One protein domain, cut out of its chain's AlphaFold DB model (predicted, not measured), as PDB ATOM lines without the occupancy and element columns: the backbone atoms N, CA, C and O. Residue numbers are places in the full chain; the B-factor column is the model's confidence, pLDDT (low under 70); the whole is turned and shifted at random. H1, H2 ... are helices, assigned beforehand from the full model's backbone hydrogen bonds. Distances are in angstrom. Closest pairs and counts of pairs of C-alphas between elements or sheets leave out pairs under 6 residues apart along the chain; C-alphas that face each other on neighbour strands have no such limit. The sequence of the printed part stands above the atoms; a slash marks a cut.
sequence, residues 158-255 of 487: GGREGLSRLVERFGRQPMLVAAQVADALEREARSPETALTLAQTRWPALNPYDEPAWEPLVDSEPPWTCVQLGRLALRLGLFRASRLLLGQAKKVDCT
ATOM      1  N   GLY A 158      16.372 102.301  62.851       85.75
ATOM      2  CA  GLY A 158      15.239 102.178  63.781       85.75
ATOM      3  C   GLY A 158      14.714 100.749  63.985       85.75
ATOM      4  O   GLY A 158      13.523 100.556  64.229       85.75
ATOM      5  N   GLY A 159      15.576  99.733  63.889       88.94
ATOM      6  CA  GLY A 159      15.208  98.336  64.143       88.94
ATOM      7  C   GLY A 159      14.241  97.752  63.105       88.94
ATOM      8  O   GLY A 159      14.280  98.103  61.928       88.94
ATOM      9  N   ARG A 160      13.374  96.821  63.522       89.50
ATOM     10  CA  ARG A 160      12.490  96.073  62.608       89.50
ATOM     11  C   ARG A 160      11.510  96.973  61.857       89.50
ATOM     12  O   ARG A 160      11.307  96.790  60.661       89.50
ATOM     13  N   GLU A 161      10.901  97.927  62.558       91.19
ATOM     14  CA  GLU A 161       9.900  98.818  61.966       91.19
ATOM     15  C   GLU A 161      10.511  99.694  60.881       91.19
ATOM     16  O   GLU A 161       9.973  99.774  59.778       91.19
ATOM     17  N   GLY A 162      11.655 100.320  61.159       92.06
ATOM     18  CA  GLY A 162      12.285 101.149  60.145       92.06
ATOM     19  C   GLY A 162      12.902 100.330  59.009       92.06
ATOM     20  O   GLY A 162      12.837 100.776  57.868       92.06
ATOM     21  N   LEU A 163      13.345  99.087  59.247       92.94
ATOM     22  CA  LEU A 163      13.709  98.178  58.154       92.94
ATOM     23  C   LEU A 163      12.506  97.832  57.261       92.94
ATOM     24  O   LEU A 163      12.650  97.806  56.042       92.94
ATOM     25  N   SER A 164      11.315  97.621  57.839       93.12
ATOM     26  CA  SER A 164      10.076  97.430  57.063       93.12
ATOM     27  C   SER A 164       9.774  98.645  56.192       93.12
ATOM     28  O   SER A 164       9.551  98.495  54.995       93.12
ATOM     29  N   ARG A 165       9.863  99.857  56.759       94.62
ATOM     30  CA  ARG A 165       9.650 101.108  56.010       94.62
ATOM     31  C   ARG A 165      10.662 101.286  54.878       94.62
ATOM     32  O   ARG A 165      10.300 101.760  53.805       94.62
ATOM     33  N   LEU A 166      11.920 100.892  55.089       94.81
ATOM     34  CA  LEU A 166      12.932 100.902  54.030       94.81
ATOM     35  C   LEU A 166      12.585  99.917  52.910       94.81
ATOM     36  O   LEU A 166      12.708 100.274  51.745       94.81
ATOM     37  N   VAL A 167      12.114  98.710  53.233       95.19
ATOM     38  CA  VAL A 167      11.679  97.725  52.227       95.19
ATOM     39  C   VAL A 167      10.432  98.190  51.478       95.19
ATOM     40  O   VAL A 167      10.346  98.006  50.268       95.19
ATOM     41  N   GLU A 168       9.477  98.819  52.159       95.19
ATOM     42  CA  GLU A 168       8.296  99.417  51.525       95.19
ATOM     43  C   GLU A 168       8.687 100.526  50.542       95.19
ATOM     44  O   GLU A 168       8.140 100.599  49.445       95.19
ATOM     45  N   ARG A 169       9.666 101.359  50.915       95.69
ATOM     46  CA  ARG A 169      10.118 102.492  50.103       95.69
ATOM     47  C   ARG A 169      11.023 102.090  48.939       95.69
ATOM     48  O   ARG A 169      10.841 102.581  47.832       95.69
ATOM     49  N   PHE A 170      12.020 101.248  49.192       95.25
ATOM     50  CA  PHE A 170      13.075 100.915  48.225       95.25
ATOM     51  C   PHE A 170      12.873  99.549  47.560       95.25
ATOM     52  O   PHE A 170      13.653  99.160  46.688       95.25
ATOM     53  N   GLY A 171      11.827  98.819  47.947       94.69
ATOM     54  CA  GLY A 171      11.534  97.482  47.459       94.69
ATOM     55  C   GLY A 171      12.436  96.407  48.066       94.69
ATOM     56  O   GLY A 171      13.155  96.601  49.048       94.69
ATOM     57  N   ARG A 172      12.410  95.224  47.448       94.31
ATOM     58  CA  ARG A 172      13.167  94.041  47.890       94.31
ATOM     59  C   ARG A 172      14.601  94.053  47.367       94.31
ATOM     60  O   ARG A 172      15.042  93.103  46.722       94.31
ATOM     61  N   GLN A 173      15.329  95.139  47.604       94.94
ATOM     62  CA  GLN A 173      16.741  95.187  47.229       94.94
ATOM     63  C   GLN A 173      17.544  94.129  48.008       94.94
ATOM     64  O   GLN A 173      17.244  93.897  49.185       94.94
ATOM     65  N   PRO A 174      18.581  93.520  47.401       95.12
ATOM     66  CA  PRO A 174      19.394  92.487  48.042       95.12
ATOM     67  C   PRO A 174      19.864  92.822  49.459       95.12
ATOM     68  O   PRO A 174      19.713  92.007  50.365       95.12
ATOM     69  N   MET A 175      20.382  94.037  49.672       94.12
ATOM     70  CA  MET A 175      20.907  94.446  50.979       94.12
ATOM     71  C   MET A 175      19.823  94.544  52.055       94.12
ATOM     72  O   MET A 175      20.073  94.175  53.199       94.12
ATOM     73  N   LEU A 176      18.615  94.994  51.704       96.56
ATOM     74  CA  LEU A 176      17.511  95.098  52.659       96.56
ATOM     75  C   LEU A 176      16.968  93.725  53.046       96.56
ATOM     76  O   LEU A 176      16.753  93.464  54.227       96.56
ATOM     77  N   VAL A 177      16.819  92.821  52.076       96.88
ATOM     78  CA  VAL A 177      16.414  91.436  52.360       96.88
ATOM     79  C   VAL A 177      17.484  90.729  53.194       96.88
ATOM     80  O   VAL A 177      17.157  90.080  54.183       96.88
ATOM     81  N   ALA A 178      18.769  90.921  52.887       96.69
ATOM     82  CA  ALA A 178      19.868  90.395  53.697       96.69
ATOM     83  C   ALA A 178      19.887  90.965  55.128       96.69
ATOM     84  O   ALA A 178      20.192  90.239  56.074       96.69
ATOM     85  N   ALA A 179      19.510  92.233  55.315       95.69
ATOM     86  CA  ALA A 179      19.340  92.821  56.642       95.69
ATOM     87  C   ALA A 179      18.163  92.200  57.408       95.69
ATOM     88  O   ALA A 179      18.285  91.950  58.605       95.69
ATOM     89  N   GLN A 180      17.050  91.892  56.728       96.00
ATOM     90  CA  GLN A 180      15.922  91.177  57.336       96.00
ATOM     91  C   GLN A 180      16.320  89.753  57.742       96.00
ATOM     92  O   GLN A 180      15.954  89.298  58.823       96.00
ATOM     93  N   VAL A 181      17.111  89.071  56.907       96.38
ATOM     94  CA  VAL A 181      17.699  87.759  57.215       96.38
ATOM     95  C   VAL A 181      18.594  87.848  58.453       96.38
ATOM     96  O   VAL A 181      18.443  87.043  59.367       96.38
ATOM     97  N   ALA A 182      19.491  88.836  58.521       94.50
ATOM     98  CA  ALA A 182      20.372  89.029  59.671       94.50
ATOM     99  C   ALA A 182      19.586  89.279  60.974       94.50
ATOM    100  O   ALA A 182      19.846  88.617  61.975       94.50
ATOM    101  N   ASP A 183      18.586  90.168  60.939       93.44
ATOM    102  CA  ASP A 183      17.703  90.474  62.076       93.44
ATOM    103  C   ASP A 183      16.896  89.239  62.527       93.44
ATOM    104  O   ASP A 183      16.755  88.986  63.725       93.44
ATOM    105  N   ALA A 184      16.419  88.418  61.582       94.25
ATOM    106  CA  ALA A 184      15.737  87.161  61.886       94.25
ATOM    107  C   ALA A 184      16.673  86.140  62.553       94.25
ATOM    108  O   ALA A 184      16.306  85.547  63.567       94.25
ATOM    109  N   LEU A 185      17.900  85.975  62.046       93.94
ATOM    110  CA  LEU A 185      18.898  85.069  62.627       93.94
ATOM    111  C   LEU A 185      19.332  85.485  64.040       93.94
ATOM    112  O   LEU A 185      19.643  84.623  64.860       93.94
ATOM    113  N   GLU A 186      19.367  86.787  64.331       91.56
ATOM    114  CA  GLU A 186      19.716  87.303  65.659       91.56
ATOM    115  C   GLU A 186      18.614  87.055  66.695       91.56
ATOM    116  O   GLU A 186      18.921  86.754  67.849       91.56
ATOM    117  N   ARG A 187      17.336  87.136  66.302       90.88
ATOM    118  CA  ARG A 187      16.206  86.892  67.215       90.88
ATOM    119  C   ARG A 187      15.855  85.418  67.364       90.88
ATOM    120  O   ARG A 187      15.553  84.963  68.464       90.88
ATOM    121  N   GLU A 188      15.883  84.681  66.261       92.00
ATOM    122  CA  GLU A 188      15.359  83.319  66.158       92.00
ATOM    123  C   GLU A 188      16.433  82.361  65.631       92.00
ATOM    124  O   GLU A 188      16.215  81.588  64.704       92.00
ATOM    125  N   ALA A 189      17.610  82.356  66.267       87.06
ATOM    126  CA  ALA A 189      18.750  81.528  65.852       87.06
ATOM    127  C   ALA A 189      18.448  80.016  65.738       87.06
ATOM    128  O   ALA A 189      19.207  79.288  65.101       87.06
ATOM    129  N   ARG A 190      17.366  79.536  66.373       89.62
ATOM    130  CA  ARG A 190      16.918  78.132  66.343       89.62
ATOM    131  C   ARG A 190      15.949  77.801  65.202       89.62
ATOM    132  O   ARG A 190      15.696  76.620  65.010       89.62
ATOM    133  N   SER A 191      15.417  78.795  64.487       94.00
ATOM    134  CA  SER A 191      14.504  78.586  63.353       94.00
ATOM    135  C   SER A 191      15.004  79.329  62.108       94.00
ATOM    136  O   SER A 191      14.514  80.409  61.763       94.00
ATOM    137  N   PRO A 192      16.026  78.785  61.422       96.31
ATOM    138  CA  PRO A 192      16.559  79.391  60.204       96.31
ATOM    139  C   PRO A 192      15.553  79.412  59.037       96.31
ATOM    140  O   PRO A 192      15.761  80.138  58.069       96.31
ATOM    141  N   GLU A 193      14.447  78.669  59.115       97.00
ATOM    142  CA  GLU A 193      13.405  78.591  58.085       97.00
ATOM    143  C   GLU A 193      12.679  79.930  57.888       97.00
ATOM    144  O   GLU A 193      12.349  80.302  56.757       97.00
ATOM    145  N   THR A 194      12.482  80.701  58.964       96.56
ATOM    146  CA  THR A 194      11.919  82.060  58.888       96.56
ATOM    147  C   THR A 194      12.835  82.973  58.072       96.56
ATOM    148  O   THR A 194      12.389  83.681  57.167       96.56
ATOM    149  N   ALA A 195      14.138  82.921  58.353       97.38
ATOM    150  CA  ALA A 195      15.144  83.693  57.633       97.38
ATOM    151  C   ALA A 195      15.264  83.240  56.165       97.38
ATOM    152  O   ALA A 195      15.370  84.075  55.267       97.38
ATOM    153  N   LEU A 196      15.155  81.939  55.894       98.12
ATOM    154  CA  LEU A 196      15.087  81.414  54.532       98.12
ATOM    155  C   LEU A 196      13.859  81.923  53.770       98.12
ATOM    156  O   LEU A 196      13.998  82.348  52.626       98.12
ATOM    157  N   THR A 197      12.683  81.932  54.399       97.88
ATOM    158  CA  THR A 197      11.446  82.435  53.780       97.88
ATOM    159  C   THR A 197      11.606  83.899  53.361       97.88
ATOM    160  O   THR A 197      11.190  84.287  52.270       97.88
ATOM    161  N   LEU A 198      12.276  84.710  54.188       97.19
ATOM    162  CA  LEU A 198      12.625  86.092  53.848       97.19
ATOM    163  C   LEU A 198      13.593  86.155  52.658       97.19
ATOM    164  O   LEU A 198      13.336  86.902  51.714       97.19
ATOM    165  N   ALA A 199      14.657  85.346  52.650       97.88
ATOM    166  CA  ALA A 199      15.609  85.291  51.538       97.88
ATOM    167  C   ALA A 199      14.931  84.899  50.207       97.88
ATOM    168  O   ALA A 199      15.169  85.527  49.172       97.88
ATOM    169  N   GLN A 200      14.010  83.932  50.233       98.06
ATOM    170  CA  GLN A 200      13.265  83.468  49.055       98.06
ATOM    171  C   GLN A 200      12.384  84.553  48.417       98.06
ATOM    172  O   GLN A 200      12.064  84.462  47.232       98.06
ATOM    173  N   THR A 201      12.050  85.630  49.141       97.12
ATOM    174  CA  THR A 201      11.335  86.779  48.557       97.12
ATOM    175  C   THR A 201      12.135  87.513  47.475       97.12
ATOM    176  O   THR A 201      11.526  88.224  46.666       97.12
ATOM    177  N   ARG A 202      13.470  87.344  47.465       97.06
ATOM    178  CA  ARG A 202      14.413  87.904  46.483       97.06
ATOM    179  C   ARG A 202      15.141  86.840  45.664       97.06
ATOM    180  O   ARG A 202      15.410  87.087  44.484       97.06
ATOM    181  N   TRP A 203      15.426  85.684  46.259       97.88
ATOM    182  CA  TRP A 203      16.092  84.554  45.608       97.88
ATOM    183  C   TRP A 203      15.223  83.288  45.705       97.88
ATOM    184  O   TRP A 203      15.497  82.413  46.527       97.88
ATOM    185  N   PRO A 204      14.165  83.161  44.879       97.62
ATOM    186  CA  PRO A 204      13.193  82.068  44.996       97.62
ATOM    187  C   PRO A 204      13.780  80.665  44.806       97.62
ATOM    188  O   PRO A 204      13.182  79.691  45.247       97.62
ATOM    189  N   ALA A 205      14.937  80.559  44.148       96.94
ATOM    190  CA  ALA A 205      15.622  79.292  43.910       96.94
ATOM    191  C   ALA A 205      16.335  78.731  45.156       96.94
ATOM    192  O   ALA A 205      16.736  77.571  45.143       96.94
ATOM    193  N   LEU A 206      16.509  79.518  46.227       97.62
ATOM    194  CA  LEU A 206      17.189  79.038  47.430       97.62
ATOM    195  C   LEU A 206      16.357  77.976  48.144       97.62
ATOM    196  O   LEU A 206      15.186  78.187  48.457       97.62
ATOM    197  N   ASN A 207      16.993  76.850  48.450       95.06
ATOM    198  CA  ASN A 207      16.381  75.692  49.093       95.06
ATOM    199  C   ASN A 207      17.357  75.114  50.141       95.06
ATOM    200  O   ASN A 207      18.563  75.078  49.881       95.06
ATOM    201  N   PRO A 208      16.878  74.641  51.310       95.88
ATOM    202  CA  PRO A 208      17.712  74.072  52.375       95.88
ATOM    203  C   PRO A 208      18.346  72.723  52.022       95.88
ATOM    204  O   PRO A 208      19.068  72.170  52.841       95.88
ATOM    205  N   TYR A 209      18.070  72.182  50.835       95.75
ATOM    206  CA  TYR A 209      18.594  70.893  50.380       95.75
ATOM    207  C   TYR A 209      19.414  70.989  49.086       95.75
ATOM    208  O   TYR A 209      19.886  69.967  48.597       95.75
ATOM    209  N   ASP A 210      19.576  72.189  48.520       95.56
ATOM    210  CA  ASP A 210      20.233  72.404  47.226       95.56
ATOM    211  C   ASP A 210      21.364  73.432  47.366       95.56
ATOM    212  O   ASP A 210      21.166  74.623  47.140       95.56
ATOM    213  N   GLU A 211      22.550  72.978  47.793       94.56
ATOM    214  CA  GLU A 211      23.745  73.833  47.903       94.56
ATOM    215  C   GLU A 211      24.120  74.539  46.581       94.56
ATOM    216  O   GLU A 211      24.403  75.737  46.641       94.56
ATOM    217  N   PRO A 212      24.091  73.878  45.401       96.56
ATOM    218  CA  PRO A 212      24.400  74.518  44.118       96.56
ATOM    219  C   PRO A 212      23.620  75.805  43.822       96.56
ATOM    220  O   PRO A 212      24.173  76.725  43.224       96.56
ATOM    221  N   ALA A 213      22.366  75.922  44.274       96.81
ATOM    222  CA  ALA A 213      21.558  77.128  44.067       96.81
ATOM    223  C   ALA A 213      22.130  78.386  44.754       96.81
ATOM    224  O   ALA A 213      21.769  79.506  44.391       96.81
ATOM    225  N   TRP A 214      23.019  78.219  45.739       97.88
ATOM    226  CA  TRP A 214      23.626  79.316  46.494       97.88
ATOM    227  C   TRP A 214      24.925  79.831  45.867       97.88
ATOM    228  O   TRP A 214      25.299  80.977  46.115       97.88
ATOM    229  N   GLU A 215      25.623  79.012  45.076       95.88
ATOM    230  CA  GLU A 215      26.948  79.346  44.535       95.88
ATOM    231  C   GLU A 215      26.953  80.600  43.642       95.88
ATOM    232  O   GLU A 215      27.814  81.457  43.862       95.88
ATOM    233  N   PRO A 216      25.987  80.802  42.716       97.50
ATOM    234  CA  PRO A 216      25.983  81.971  41.832       97.50
ATOM    235  C   PRO A 216      25.900  83.312  42.571       97.50
ATOM    236  O   PRO A 216      26.320  84.339  42.038       97.50
ATOM    237  N   LEU A 217      25.386  83.314  43.809       97.62
ATOM    238  CA  LEU A 217      25.243  84.529  44.610       97.62
ATOM    239  C   LEU A 217      26.587  85.177  44.943       97.62
ATOM    240  O   LEU A 217      26.645  86.389  45.117       97.62
ATOM    241  N   VAL A 218      27.665  84.389  45.017       97.19
ATOM    242  CA  VAL A 218      29.014  84.892  45.311       97.19
ATOM    243  C   VAL A 218      29.463  85.940  44.291       97.19
ATOM    244  O   VAL A 218      30.142  86.897  44.667       97.19
ATOM    245  N   ASP A 219      29.068  85.758  43.031       96.00
ATOM    246  CA  ASP A 219      29.459  86.621  41.919       96.00
ATOM    247  C   ASP A 219      28.393  87.673  41.590       96.00
ATOM    248  O   ASP A 219      28.722  88.739  41.066       96.00
ATOM    249  N   SER A 220      27.118  87.397  41.892       95.88
ATOM    250  CA  SER A 220      26.010  88.291  41.543       95.88
ATOM    251  C   SER A 220      25.613  89.275  42.642       95.88
ATOM    252  O   SER A 220      24.936  90.257  42.343       95.88
ATOM    253  N   GLU A 221      25.973  89.019  43.904       96.25
ATOM    254  CA  GLU A 221      25.515  89.815  45.045       96.25
ATOM    255  C   GLU A 221      26.656  90.560  45.761       96.25
ATOM    256  O   GLU A 221      27.811  90.124  45.760       96.25
ATOM    257  N   PRO A 222      26.356  91.693  46.429       93.88
ATOM    258  CA  PRO A 222      27.348  92.414  47.215       93.88
ATOM    259  C   PRO A 222      27.956  91.540  48.328       93.88
ATOM    260  O   PRO A 222      27.216  90.814  49.001       93.88
ATOM    261  N   PRO A 223      29.260  91.679  48.641       95.31
ATOM    262  CA  PRO A 223      29.933  90.884  49.672       95.31
ATOM    263  C   PRO A 223      29.211  90.826  51.025       95.31
ATOM    264  O   PRO A 223      29.150  89.765  51.643       95.31
ATOM    265  N   TRP A 224      28.627  91.937  51.489       95.19
ATOM    266  CA  TRP A 224      27.888  91.956  52.757       95.19
ATOM    267  C   TRP A 224      26.615  91.100  52.711       95.19
ATOM    268  O   TRP A 224      26.330  90.376  53.664       95.19
ATOM    269  N   THR A 225      25.882  91.139  51.592       97.06
ATOM    270  CA  THR A 225      24.717  90.278  51.349       97.06
ATOM    271  C   THR A 225      25.133  88.813  51.373       97.06
ATOM    272  O   THR A 225      24.529  88.022  52.099       97.06
ATOM    273  N   CYS A 226      26.221  88.470  50.673       98.06
ATOM    274  CA  CYS A 226      26.787  87.123  50.687       98.06
ATOM    275  C   CYS A 226      27.108  86.671  52.110       98.06
ATOM    276  O   CYS A 226      26.715  85.578  52.496       98.06
ATOM    277  N   VAL A 227      27.732  87.518  52.935       97.88
ATOM    278  CA  VAL A 227      28.027  87.169  54.330       97.88
ATOM    279  C   VAL A 227      26.753  86.807  55.105       97.88
ATOM    280  O   VAL A 227      26.731  85.765  55.755       97.88
ATOM    281  N   GLN A 228      25.673  87.594  55.023       97.56
ATOM    282  CA  GLN A 228      24.440  87.268  55.763       97.56
ATOM    283  C   GLN A 228      23.764  85.990  55.251       97.56
ATOM    284  O   GLN A 228      23.309  85.172  56.052       97.56
ATOM    285  N   LEU A 229      23.752  85.774  53.934       98.44
ATOM    286  CA  LEU A 229      23.236  84.539  53.340       98.44
ATOM    287  C   LEU A 229      24.111  83.328  53.681       98.44
ATOM    288  O   LEU A 229      23.589  82.243  53.909       98.44
ATOM    289  N   GLY A 230      25.423  83.510  53.806       98.31
ATOM    290  CA  GLY A 230      26.343  82.478  54.268       98.31
ATOM    291  C   GLY A 230      26.079  82.075  55.721       98.31
ATOM    292  O   GLY A 230      26.076  80.887  56.032       98.31
ATOM    293  N   ARG A 231      25.758  83.036  56.599       98.19
ATOM    294  CA  ARG A 231      25.319  82.743  57.977       98.19
ATOM    295  C   ARG A 231      24.016  81.946  57.992       98.19
ATOM    296  O   ARG A 231      23.892  81.001  58.766       98.19
ATOM    297  N   LEU A 232      23.062  82.293  57.128       98.38
ATOM    298  CA  LEU A 232      21.831  81.523  56.957       98.38
ATOM    299  C   LEU A 232      22.128  80.092  56.481       98.38
ATOM    300  O   LEU A 232      21.679  79.139  57.114       98.38
ATOM    301  N   ALA A 233      22.933  79.936  55.428       98.25
ATOM    302  CA  ALA A 233      23.347  78.638  54.901       98.25
ATOM    303  C   ALA A 233      24.004  77.764  55.987       98.25
ATOM    304  O   ALA A 233      23.676  76.585  56.104       98.25
ATOM    305  N   LEU A 234      24.846  78.348  56.849       98.00
ATOM    306  CA  LEU A 234      25.440  77.638  57.986       98.00
ATOM    307  C   LEU A 234      24.382  77.071  58.936       98.00
ATOM    308  O   LEU A 234      24.483  75.919  59.355       98.00
ATOM    309  N   ARG A 235      23.373  77.873  59.295       97.50
ATOM    310  CA  ARG A 235      22.295  77.447  60.204       97.50
ATOM    311  C   ARG A 235      21.387  76.390  59.574       97.50
ATOM    312  O   ARG A 235      20.833  75.580  60.305       97.50
ATOM    313  N   LEU A 236      21.299  76.358  58.244       97.25
ATOM    314  CA  LEU A 236      20.628  75.305  57.474       97.25
ATOM    315  C   LEU A 236      21.492  74.039  57.287       97.25
ATOM    316  O   LEU A 236      21.006  73.056  56.739       97.25
ATOM    317  N   GLY A 237      22.757  74.036  57.726       97.00
ATOM    318  CA  GLY A 237      23.676  72.902  57.555       97.00
ATOM    319  C   GLY A 237      24.317  72.799  56.165       97.00
ATOM    320  O   GLY A 237      24.945  71.790  55.851       97.00
ATOM    321  N   LEU A 238      24.196  73.842  55.341       97.75
ATOM    322  CA  LEU A 238      24.753  73.928  53.991       97.75
ATOM    323  C   LEU A 238      26.202  74.428  54.042       97.75
ATOM    324  O   LEU A 238      26.507  75.576  53.701       97.75
ATOM    325  N   PHE A 239      27.106  73.593  54.556       97.75
ATOM    326  CA  PHE A 239      28.469  74.005  54.889       97.75
ATOM    327  C   PHE A 239      29.285  74.476  53.677       97.75
ATOM    328  O   PHE A 239      30.086  75.403  53.829       97.75
ATOM    329  N   ARG A 240      29.095  73.907  52.473       98.06
ATOM    330  CA  ARG A 240      29.869  74.343  51.289       98.06
ATOM    331  C   ARG A 240      29.425  75.718  50.820       98.06
ATOM    332  O   ARG A 240      30.272  76.602  50.676       98.06
ATOM    333  N   ALA A 241      28.116  75.911  50.673       98.00
ATOM    334  CA  ALA A 241      27.522  77.203  50.346       98.00
ATOM    335  C   ALA A 241      27.906  78.262  51.391       98.00
ATOM    336  O   ALA A 241      28.393  79.340  51.047       98.00
ATOM    337  N   SER A 242      27.787  77.918  52.677       98.38
ATOM    338  CA  SER A 242      28.198  78.766  53.795       98.38
ATOM    339  C   SER A 242      29.657  79.200  53.681       98.38
ATOM    340  O   SER A 242      29.946  80.387  53.810       98.38
ATOM    341  N   ARG A 243      30.589  78.268  53.443       98.19
ATOM    342  CA  ARG A 243      32.021  78.582  53.325       98.19
ATOM    343  C   ARG A 243      32.297  79.538  52.161       98.19
ATOM    344  O   ARG A 243      33.062  80.484  52.327       98.19
ATOM    345  N   LEU A 244      31.674  79.309  51.003       97.81
ATOM    346  CA  LEU A 244      31.844  80.153  49.812       97.81
ATOM    347  C   LEU A 244      31.343  81.584  50.051       97.81
ATOM    348  O   LEU A 244      32.061  82.552  49.786       97.81
ATOM    349  N   LEU A 245      30.140  81.712  50.606       98.50
ATOM    350  CA  LEU A 245      29.484  82.993  50.855       98.50
ATOM    351  C   LEU A 245      30.149  83.785  51.989       98.50
ATOM    352  O   LEU A 245      30.469  84.961  51.817       98.50
ATOM    353  N   LEU A 246      30.435  83.137  53.124       98.38
ATOM    354  CA  LEU A 246      31.149  83.761  54.244       98.38
ATOM    355  C   LEU A 246      32.591  84.127  53.883       98.38
ATOM    356  O   LEU A 246      33.144  85.057  54.464       98.38
ATOM    357  N   GLY A 247      33.191  83.468  52.888       97.38
ATOM    358  CA  GLY A 247      34.496  83.846  52.346       97.38
ATOM    359  C   GLY A 247      34.557  85.294  51.839       97.38
ATOM    360  O   GLY A 247      35.637  85.891  51.827       97.38
ATOM    361  N   GLN A 248      33.408  85.898  51.499       97.00
ATOM    362  CA  GLN A 248      33.319  87.312  51.121       97.00
ATOM    363  C   GLN A 248      33.573  88.280  52.288       97.00
ATOM    364  O   GLN A 248      33.836  89.454  52.032       97.00
ATOM    365  N   ALA A 249      33.607  87.809  53.542       94.81
ATOM    366  CA  ALA A 249      34.005  88.600  54.713       94.81
ATOM    367  C   ALA A 249      35.393  89.250  54.559       94.81
ATOM    368  O   ALA A 249      35.656  90.303  55.123       94.81
ATOM    369  N   LYS A 250      36.277  88.679  53.729       92.75
ATOM    370  CA  LYS A 250      37.588  89.270  53.399       92.75
ATOM    371  C   LYS A 250      37.497  90.590  52.627       92.75
ATOM    372  O   LYS A 250      38.465  91.340  52.601       92.75
ATOM    373  N   LYS A 251      36.376  90.840  51.948       91.19
ATOM    374  CA  LYS A 251      36.171  92.001  51.068       91.19
ATOM    375  C   LYS A 251      35.298  93.078  51.705       91.19
ATOM    376  O   LYS A 251      35.083  94.117  51.087       91.19
ATOM    377  N   VAL A 252      34.747  92.824  52.890       89.62
ATOM    378  CA  VAL A 252      33.777  93.720  53.506       89.62
ATOM    379  C   VAL A 252      33.896  93.740  55.013       89.62
ATOM    380  O   VAL A 252      34.157  92.734  55.662       89.62
ATOM    381  N   ASP A 253      33.598  94.900  55.568       83.31
ATOM    382  CA  ASP A 253      33.463  95.094  56.995       83.31
ATOM    383  C   ASP A 253      32.232  94.347  57.530       83.31
ATOM    384  O   ASP A 253      31.101  94.835  57.481       83.31
ATOM    385  N   CYS A 254      32.448  93.154  58.076       88.69
ATOM    386  CA  CYS A 254      31.412  92.356  58.723       88.69
ATOM    387  C   CYS A 254      31.570  92.328  60.249       88.69
ATOM    388  O   CYS A 254      32.561  92.784  60.820       88.69
ATOM    389  N   THR A 255      30.554  91.812  60.934       89.94
ATOM    390  CA  THR A 255      30.612  91.569  62.377       89.94
ATOM    391  C   THR A 255      31.586  90.420  62.684       89.94
ATOM    392  O   THR A 255      31.707  89.503  61.866       89.94
TER     393      THR A 255
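AT A GLANCE: This is residues 158 to 255 of the 487 residues of an uncharacterized protein of Planctomycetes bacterium (UniProt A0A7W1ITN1). What does the model look like? Four helices, H1, H2, H6 and H7, lie side by side in a row, H2 and H6 in its middle and H1 at one end, where it packs on H2 alone. H3 packs on H2 and H6 over one side of the row, and the two short helices H4 and H5 pack on H7. What is it made of, and how large is it? The printed part has 98 residues with seven named helices, H1 to H7 in order along the chain, and no named strand; its class is all helix. It is compact, with a radius of gyration of the C-alphas of 12.4 A and spans of 34 by 28 by 24 A.

IN THESE COORDINATES: Where do the first three helices lie? H1 is residues 159 to 170, 16.3 A long, beginning with C-alpha 159 at (15.208, 98.336, 64.143). H2 is residues 174 to 187, 20.2 A long, and H3 is residues 192 to 200, 12.3 A long. What follows? H4 is residues 211 to 214 and H5 is residues 217 to 220. H6 is residues 223 to 235, 18.7 A long, and H7 is residues 239 to 251, 19.9 A long, ending with C-alpha 251 at (36.171, 92.001, 51.068).

HOW THE PARTS SIT: What does H1 meet? H1 and H2 form a helical hairpin at a shallow tilt of 18 degrees, and their closest C-alphas, Val 167 and Leu 176, are 6.4 A apart. H1 is apart from H3, H4, H5, H6 and H7. What else touches H2? H2 and H3 form another hairpin at a shallow tilt of 11 degrees, the closest C-alphas, Val 181 and Ala 195, 4.8 A apart. H2 and H6 touch and run the same way at 38 degrees, only just a steep tilt; their closest C-alphas, Ala 178 and Thr 225, are 5.4 A apart. What does H7 touch? H6 and H7 form a hairpin at a shallow tilt of 29 degrees, the closest C-alphas, Gly 230 and Ser 242, 4.2 A apart. H7 touches H4 with residues 240 to 241 alone, closest at C-alphas Glu 211 and Ala 241, 5.6 A, and H5 with residues 244 to 248 alone, closest at C-alphas Val 218 and Leu 245, 5.9 A. What do the backbones show? In H1, H2, H3 and H6 every O i to N i+4 pair is within hydrogen-bond range; in H7 5 of 9 are, and H4 and H5 are too short for such a pair.

THE WHOLE: How far does it reach? The two C-alphas farthest apart, Gly 158 and Pro 212, are 35.2 A apart. Is it continuous? The printed part has no cut and no long link; the link from H3 to H4, 10 residues, is short but not tight. How confident is the model? The mean pLDDT of the printed part is 95.4, and no printed residue is under 70.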